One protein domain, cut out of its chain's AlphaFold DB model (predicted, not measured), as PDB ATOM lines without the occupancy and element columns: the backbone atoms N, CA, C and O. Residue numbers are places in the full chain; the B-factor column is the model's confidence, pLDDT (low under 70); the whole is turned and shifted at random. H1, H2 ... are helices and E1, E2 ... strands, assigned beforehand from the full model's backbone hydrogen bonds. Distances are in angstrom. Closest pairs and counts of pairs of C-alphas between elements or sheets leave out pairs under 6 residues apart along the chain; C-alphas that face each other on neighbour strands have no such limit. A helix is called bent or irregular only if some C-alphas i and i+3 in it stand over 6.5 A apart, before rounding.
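What this domain is: This is residues 260 to 318 of the 321 residues of the protein "DDT domain-containing protein" of Microthlaspi erraticum (UniProt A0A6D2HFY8). A small sheet of three antiparallel strands has one helix, H1, grazing it near the beginning of E2, while the loop of residues 284 to 294 reaches out beyond the opposite end of E2. The printed part has 59 residues, with three named strands and one named helix in the order E1, E2, E3, H1; the class is mixed, helices and strands. The sheet's order is E1, E2, E3. The whole is loose, with a radius of gyration of the C-alphas of 13.2 A, and flat, spanning 37 by 31 by 16 A.

How they stand to each other: E1, residues 266 to 270, and E2, residues 278 to 283, form an antiparallel hairpin at 153 degrees between their directions. N 268 and O 280 are within hydrogen-bond range at 2.8 A, as are N 280 and O 268 at 2.9 A. E2 forms a second antiparallel hairpin with E3, residues 295 to 298, at 157 degrees; N 281 and O 297 are 2.8 A apart, within hydrogen-bond range. The three strands are a meander, each the antiparallel neighbour of the one before, with E1 and E3 as edge strands. H1, residues 301 to 316, is on the sheet but only grazes it, with its residues 301 to 311. The closest C-alphas of E2 and H1 are those of Phe 279 and Lys 304, 7.7 A apart. In H1, 10 of 12 O i to N i+4 pairs are within hydrogen-bond range.

Where its parts are: E1 begins at C-alpha 266 (-38.200, 13.534, 29.451). E2 measures 16.0 A from first to last C-alpha. E3 has 4 residues. H1 measures 23.6 A and ends at C-alpha 316 (-32.498, 0.219, 19.144); it is irregular, with C-alphas 302 and 305 7.3 A apart.

The domain as a whole: The C-alphas farthest apart, of Glu 275 and Asp 289, are 39.2 A apart. The printed part has no cut. The link from E2 to E3, 11 residues, is long. The mean pLDDT of the printed part is 71.1; residues 272 to 277, 285 to 293 and 315 to 318 are under 70.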
ATOM      1  N   LEU A 260     -34.527  10.813  27.175       85.00
ATOM      2  CA  LEU A 260     -34.601  12.242  26.906       85.00
ATOM      3  C   LEU A 260     -34.842  12.406  25.403       85.00
ATOM      4  O   LEU A 260     -34.105  11.832  24.601       85.00
ATOM      5  N   ASN A 261     -35.907  13.108  25.036       78.62
ATOM      6  CA  ASN A 261     -36.265  13.363  23.648       78.62
ATOM      7  C   ASN A 261     -35.536  14.610  23.125       78.62
ATOM      8  O   ASN A 261     -35.143  15.488  23.894       78.62
ATOM      9  N   ASP A 262     -35.399  14.702  21.802       78.12
ATOM     10  CA  ASP A 262     -34.712  15.814  21.125       78.12
ATOM     11  C   ASP A 262     -35.423  17.166  21.333       78.12
ATOM     12  O   ASP A 262     -34.798  18.220  21.263       78.12
ATOM     13  N   ASP A 263     -36.725  17.134  21.636       76.88
ATOM     14  CA  ASP A 263     -37.546  18.304  21.976       76.88
ATOM     15  C   ASP A 263     -37.369  18.779  23.434       76.88
ATOM     16  O   ASP A 263     -38.035  19.714  23.872       76.88
ATOM     17  N   GLY A 264     -36.481  18.135  24.200       77.44
ATOM     18  CA  GLY A 264     -36.224  18.445  25.605       77.44
ATOM     19  C   GLY A 264     -37.220  17.822  26.587       77.44
ATOM     20  O   GLY A 264     -37.061  18.001  27.798       77.44
ATOM     21  N   SER A 265     -38.221  17.071  26.112       83.19
ATOM     22  CA  SER A 265     -39.120  16.315  26.984       83.19
ATOM     23  C   SER A 265     -38.447  15.051  27.530       83.19
ATOM     24  O   SER A 265     -37.615  14.418  26.879       83.19
ATOM     25  N   ALA A 266     -38.800  14.668  28.755       87.69
ATOM     26  CA  ALA A 266     -38.200  13.534  29.451       87.69
ATOM     27  C   ALA A 266     -39.257  12.486  29.807       87.69
ATOM     28  O   ALA A 266     -40.286  12.799  30.405       87.69
ATOM     29  N   LEU A 267     -38.998  11.225  29.458       87.12
ATOM     30  CA  LEU A 267     -39.844  10.090  29.818       87.12
ATOM     31  C   LEU A 267     -39.315   9.435  31.092       87.12
ATOM     32  O   LEU A 267     -38.183   8.957  31.143       87.12
ATOM     33  N   TRP A 268     -40.167   9.343  32.099       88.12
ATOM     34  CA  TRP A 268     -39.868   8.815  33.421       88.12
ATOM     35  C   TRP A 268     -40.641   7.524  33.678       88.12
ATOM     36  O   TRP A 268     -41.747   7.341  33.172       88.12
ATOM     37  N   LYS A 269     -40.076   6.641  34.506       86.56
ATOM     38  CA  LYS A 269     -40.779   5.496  35.103       86.56
ATOM     39  C   LYS A 269     -40.576   5.555  36.602       86.56
ATOM     40  O   LYS A 269     -39.471   5.302  37.074       86.56
ATOM     41  N   LEU A 270     -41.629   5.944  37.313       81.00
ATOM     42  CA  LEU A 270     -41.600   6.213  38.749       81.00
ATOM     43  C   LEU A 270     -42.399   5.158  39.515       81.00
ATOM     44  O   LEU A 270     -43.435   4.690  39.039       81.00
ATOM     45  N   ASN A 271     -41.935   4.812  40.717       73.00
ATOM     46  CA  ASN A 271     -42.538   3.770  41.562       73.00
ATOM     47  C   ASN A 271     -43.485   4.347  42.633       73.00
ATOM     48  O   ASN A 271     -44.075   3.606  43.409       73.00
ATOM     49  N   CYS A 272     -43.618   5.672  42.717       64.44
ATOM     50  CA  CYS A 272     -44.131   6.371  43.897       64.44
ATOM     51  C   CYS A 272     -45.666   6.493  44.045       64.44
ATOM     52  O   CYS A 272     -46.107   7.200  44.946       64.44
ATOM     53  N   PHE A 273     -46.487   5.818  43.225       52.59
ATOM     54  CA  PHE A 273     -47.962   5.944  43.293       52.59
ATOM     55  C   PHE A 273     -48.750   4.636  43.450       52.59
ATOM     56  O   PHE A 273     -49.858   4.670  43.988       52.59
ATOM     57  N   GLU A 274     -48.263   3.506  42.935       57.44
ATOM     58  CA  GLU A 274     -49.025   2.250  42.839       57.44
ATOM     59  C   GLU A 274     -48.103   1.028  42.980       57.44
ATOM     60  O   GLU A 274     -46.883   1.163  42.999       57.44
ATOM     61  N   GLU A 275     -48.689  -0.173  43.065       56.78
ATOM     62  CA  GLU A 275     -47.937  -1.437  42.993       56.78
ATOM     63  C   GLU A 275     -47.200  -1.597  41.650       56.78
ATOM     64  O   GLU A 275     -46.159  -2.251  41.592       56.78
ATOM     65  N   GLU A 276     -47.701  -0.959  40.583       65.56
ATOM     66  CA  GLU A 276     -47.029  -0.894  39.286       65.56
ATOM     67  C   GLU A 276     -46.364   0.473  39.030       65.56
ATOM     68  O   GLU A 276     -46.976   1.517  39.281       65.56
ATOM     69  N   PRO A 277     -45.144   0.492  38.454       66.12
ATOM     70  CA  PRO A 277     -44.483   1.727  38.048       66.12
ATOM     71  C   PRO A 277     -45.292   2.489  36.991       66.12
ATOM     72  O   PRO A 277     -45.730   1.899  35.998       66.12
ATOM     73  N   LYS A 278     -45.421   3.809  37.147       77.75
ATOM     74  CA  LYS A 278     -46.102   4.684  36.179       77.75
ATOM     75  C   LYS A 278     -45.117   5.313  35.207       77.75
ATOM     76  O   LYS A 278     -44.072   5.815  35.620       77.75
ATOM     77  N   PHE A 279     -45.488   5.337  33.929       83.38
ATOM     78  CA  PHE A 279     -44.784   6.112  32.913       83.38
ATOM     79  C   PHE A 279     -45.305   7.549  32.897       83.38
ATOM     80  O   PHE A 279     -46.515   7.765  32.800       83.38
ATOM     81  N   LEU A 280     -44.394   8.520  32.970       85.88
ATOM     82  CA  LEU A 280     -44.715   9.946  32.956       85.88
ATOM     83  C   LEU A 280     -43.883  10.668  31.895       85.88
ATOM     84  O   LEU A 280     -42.681  10.444  31.810       85.88
ATOM     85  N   LEU A 281     -44.495  11.562  31.127       85.06
ATOM     86  CA  LEU A 281     -43.798  12.500  30.255       85.06
ATOM     87  C   LEU A 281     -43.718  13.860  30.952       85.06
ATOM     88  O   LEU A 281     -44.742  14.414  31.350       85.06
ATOM     89  N   GLN A 282     -42.504  14.376  31.101       86.69
ATOM     90  CA  GLN A 282     -42.224  15.737  31.539       86.69
ATOM     91  C   GLN A 282     -41.940  16.586  30.303       86.69
ATOM     92  O   GLN A 282     -40.914  16.411  29.648       86.69
ATOM     93  N   GLU A 283     -42.835  17.511  29.994       83.75
ATOM     94  CA  GLU A 283     -42.660  18.517  28.952       83.75
ATOM     95  C   GLU A 283     -42.091  19.784  29.609       83.75
ATOM     96  O   GLU A 283     -42.735  20.407  30.462       83.75
ATOM     97  N   ARG A 284     -40.862  20.160  29.238       70.56
ATOM     98  CA  ARG A 284     -40.308  21.480  29.559       70.56
ATOM     99  C   ARG A 284     -40.735  22.433  28.448       70.56
ATOM    100  O   ARG A 284     -40.546  22.117  27.279       70.56
ATOM    101  N   GLY A 285     -41.352  23.560  28.801       57.69
ATOM    102  CA  GLY A 285     -41.711  24.585  27.816       57.69
ATOM    103  C   GLY A 285     -40.485  25.079  27.039       57.69
ATOM    104  O   GLY A 285     -39.356  24.979  27.525       57.69
ATOM    105  N   THR A 286     -40.708  25.607  25.834       48.19
ATOM    106  CA  THR A 286     -39.677  26.278  25.031       48.19
ATOM    107  C   THR A 286     -39.012  27.395  25.837       48.19
ATOM    108  O   THR A 286     -39.662  28.061  26.638       48.19
ATOM    109  N   PHE A 287     -37.707  27.582  25.631       46.84
ATOM    110  CA  PHE A 287     -36.823  28.423  26.451       46.84
ATOM    111  C   PHE A 287     -37.158  29.932  26.489       46.84
ATOM    112  O   PHE A 287     -36.497  30.650  27.236       46.84
ATOM    113  N   ASP A 288     -38.171  30.405  25.761       43.53
ATOM    114  CA  ASP A 288     -38.512  31.828  25.665       43.53
ATOM    115  C   ASP A 288     -39.569  32.250  26.718       43.53
ATOM    116  O   ASP A 288     -40.777  32.070  26.561       43.53
ATOM    117  N   ASP A 289     -39.068  32.839  27.807       41.38
ATOM    118  CA  ASP A 289     -39.621  34.006  28.523       41.38
ATOM    119  C   ASP A 289     -40.912  33.938  29.376       41.38
ATOM    120  O   ASP A 289     -41.423  34.982  29.791       41.38
ATOM    121  N   LEU A 290     -41.405  32.767  29.794       42.31
ATOM    122  CA  LEU A 290     -42.430  32.680  30.859       42.31
ATOM    123  C   LEU A 290     -42.008  31.737  31.996       42.31
ATOM    124  O   LEU A 290     -41.158  30.872  31.774       42.31
ATOM    125  N   PRO A 291     -42.565  31.880  33.227       46.44
ATOM    126  CA  PRO A 291     -42.250  30.965  34.318       46.44
ATOM    127  C   PRO A 291     -42.497  29.545  33.818       46.44
ATOM    128  O   PRO A 291     -43.594  29.244  33.346       46.44
ATOM    129  N   GLN A 292     -41.450  28.722  33.849       53.38
ATOM    130  CA  GLN A 292     -41.437  27.370  33.304       53.38
ATOM    131  C   GLN A 292     -42.522  26.529  33.980       53.38
ATOM    132  O   GLN A 292     -42.289  25.891  35.005       53.38
ATOM    133  N   ASN A 293     -43.720  26.522  33.404       59.31
ATOM    134  CA  ASN A 293     -44.770  25.603  33.801       59.31
ATOM    135  C   ASN A 293     -44.419  24.252  33.190       59.31
ATOM    136  O   ASN A 293     -44.870  23.910  32.098       59.31
ATOM    137  N   GLU A 294     -43.556  23.511  33.885       71.50
ATOM    138  CA  GLU A 294     -43.318  22.107  33.584       71.50
ATOM    139  C   GLU A 294     -44.664  21.381  33.555       71.50
ATOM    140  O   GLU A 294     -45.435  21.413  34.520       71.50
ATOM    141  N   LYS A 295     -44.961  20.726  32.434       80.38
ATOM    142  CA  LYS A 295     -46.194  19.967  32.268       80.38
ATOM    143  C   LYS A 295     -45.874  18.489  32.392       80.38
ATOM    144  O   LYS A 295     -45.005  17.959  31.710       80.38
ATOM    145  N   TRP A 296     -46.598  17.823  33.276       82.44
ATOM    146  CA  TRP A 296     -46.461  16.395  33.513       82.44
ATOM    147  C   TRP A 296     -47.682  15.673  32.941       82.44
ATOM    148  O   TRP A 296     -48.817  16.106  33.147       82.44
ATOM    149  N   LEU A 297     -47.451  14.579  32.211       78.69
ATOM    150  CA  LEU A 297     -48.475  13.744  31.575       78.69
ATOM    151  C   LEU A 297     -48.275  12.278  31.978       78.69
ATOM    152  O   LEU A 297     -47.166  11.768  31.884       78.69
ATOM    153  N   ALA A 298     -49.330  11.591  32.426       78.50
ATOM    154  CA  ALA A 298     -49.242  10.198  32.872       78.50
ATOM    155  C   ALA A 298     -49.860   9.252  31.854       78.50
ATOM    156  O   ALA A 298     -51.053   9.318  31.575       78.50
ATOM    157  N   PHE A 299     -49.081   8.308  31.347       75.25
ATOM    158  CA  PHE A 299     -49.640   7.302  30.455       75.25
ATOM    159  C   PHE A 299     -50.600   6.390  31.215       75.25
ATOM    160  O   PHE A 299     -50.338   5.981  32.351       75.25
ATOM    161  N   LYS A 300     -51.723   6.063  30.575       78.69
ATOM    162  CA  LYS A 300     -52.678   5.110  31.139       78.69
ATOM    163  C   LYS A 300     -52.115   3.696  31.078       78.69
ATOM    164  O   LYS A 300     -51.237   3.401  30.265       78.69
ATOM    165  N   ARG A 301     -52.671   2.794  31.891       75.69
ATOM    166  CA  ARG A 301     -52.262   1.381  31.908       75.69
ATOM    167  C   ARG A 301     -52.398   0.731  30.530       75.69
ATOM    168  O   ARG A 301     -51.532  -0.045  30.146       75.69
ATOM    169  N   GLU A 302     -53.416   1.107  29.758       80.12
ATOM    170  CA  GLU A 302     -53.647   0.568  28.412       80.12
ATOM    171  C   GLU A 302     -52.560   0.999  27.411       80.12
ATOM    172  O   GLU A 302     -52.289   0.288  26.450       80.12
ATOM    173  N   GLN A 303     -51.893   2.133  27.651       75.81
ATOM    174  CA  GLN A 303     -50.839   2.671  26.782       75.81
ATOM    175  C   GLN A 303     -49.455   2.081  27.087       75.81
ATOM    176  O   GLN A 303     -48.488   2.372  26.386       75.81
ATOM    177  N   LYS A 304     -49.334   1.242  28.124       79.81
ATOM    178  CA  LYS A 304     -48.060   0.673  28.592       79.81
ATOM    179  C   LYS A 304     -47.279  -0.024  27.475       79.81
ATOM    180  O   LYS A 304     -46.098   0.257  27.301       79.81
ATOM    181  N   GLN A 305     -47.944  -0.878  26.694       76.81
ATOM    182  CA  GLN A 305     -47.304  -1.617  25.599       76.81
ATOM    183  C   GLN A 305     -46.796  -0.688  24.488       76.81
ATOM    184  O   GLN A 305     -45.713  -0.903  23.949       76.81
ATOM    185  N   GLU A 306     -47.548   0.366  24.167       78.19
ATOM    186  CA  GLU A 306     -47.160   1.358  23.159       78.19
ATOM    187  C   GLU A 306     -45.925   2.153  23.609       78.19
ATOM    188  O   GLU A 306     -44.974   2.316  22.844       78.19
ATOM    189  N   VAL A 307     -45.888   2.562  24.882       79.69
ATOM    190  CA  VAL A 307     -44.735   3.254  25.478       79.69
ATOM    191  C   VAL A 307     -43.503   2.346  25.518       79.69
ATOM    192  O   VAL A 307     -42.406   2.775  25.162       79.69
ATOM    193  N   GLU A 308     -43.654   1.080  25.912       81.62
ATOM    194  CA  GLU A 308     -42.552   0.107  25.940       81.62
ATOM    195  C   GLU A 308     -42.005  -0.194  24.537       81.62
ATOM    196  O   GLU A 308     -40.783  -0.289  24.355       81.62
ATOM    197  N   LYS A 309     -42.882  -0.257  23.527       77.75
ATOM    198  CA  LYS A 309     -42.486  -0.355  22.117       77.75
ATOM    199  C   LYS A 309     -41.690   0.879  21.680       77.75
ATOM    200  O   LYS A 309     -40.588   0.724  21.157       77.75
ATOM    201  N   TYR A 310     -42.183   2.084  21.973       79.31
ATOM    202  CA  TYR A 310     -41.493   3.342  21.659       79.31
ATOM    203  C   TYR A 310     -40.094   3.422  22.294       79.31
ATOM    204  O   TYR A 310     -39.113   3.748  21.619       79.31
ATOM    205  N   ILE A 311     -39.970   3.059  23.577       80.06
ATOM    206  CA  ILE A 311     -38.678   2.990  24.277       80.06
ATOM    207  C   ILE A 311     -37.725   2.027  23.558       80.06
ATOM    208  O   ILE A 311     -36.547   2.343  23.379       80.06
ATOM    209  N   SER A 312     -38.224   0.860  23.146       76.19
ATOM    210  CA  SER A 312     -37.419  -0.163  22.472       76.19
ATOM    211  C   SER A 312     -36.923   0.312  21.106       76.19
ATOM    212  O   SER A 312     -35.743   0.159  20.799       76.19
ATOM    213  N   GLU A 313     -37.782   0.963  20.319       76.31
ATOM    214  CA  GLU A 313     -37.422   1.531  19.014       76.31
ATOM    215  C   GLU A 313     -36.370   2.637  19.134       76.31
ATOM    216  O   GLU A 313     -35.413   2.680  18.357       76.31
ATOM    217  N   LYS A 314     -36.511   3.526  20.123       72.88
ATOM    218  CA  LYS A 314     -35.546   4.606  20.358       72.88
ATOM    219  C   LYS A 314     -34.209   4.073  20.863       72.88
ATOM    220  O   LYS A 314     -33.177   4.505  20.365       72.88
ATOM    221  N   ARG A 315     -34.200   3.092  21.772       69.25
ATOM    222  CA  ARG A 315     -32.961   2.447  22.251       69.25
ATOM    223  C   ARG A 315     -32.271   1.609  21.174       69.25
ATOM    224  O   ARG A 315     -31.047   1.596  21.124       69.25
ATOM    225  N   GLY A 316     -33.033   0.970  20.284       50.81
ATOM    226  CA  GLY A 316     -32.498   0.219  19.144       50.81
ATOM    227  C   GLY A 316     -31.749   1.088  18.127       50.81
ATOM    228  O   GLY A 316     -30.829   0.603  17.478       50.81
ATOM    229  N   LYS A 317     -32.073   2.386  18.036       45.62
ATOM    230  CA  LYS A 317     -31.365   3.351  17.175       45.62
ATOM    231  C   LYS A 317     -30.007   3.808  17.730       45.62
ATOM    232  O   LYS A 317     -29.218   4.350  16.970       45.62
ATOM    233  N   PHE A 318     -29.710   3.553  19.009       36.59
ATOM    234  CA  PHE A 318     -28.422   3.883  19.644       36.59
ATOM    235  C   PHE A 318     -27.416   2.712  19.661       36.59
ATOM    236  O   PHE A 318     -26.347   2.844  20.247       36.59
TER     237      PHE A 318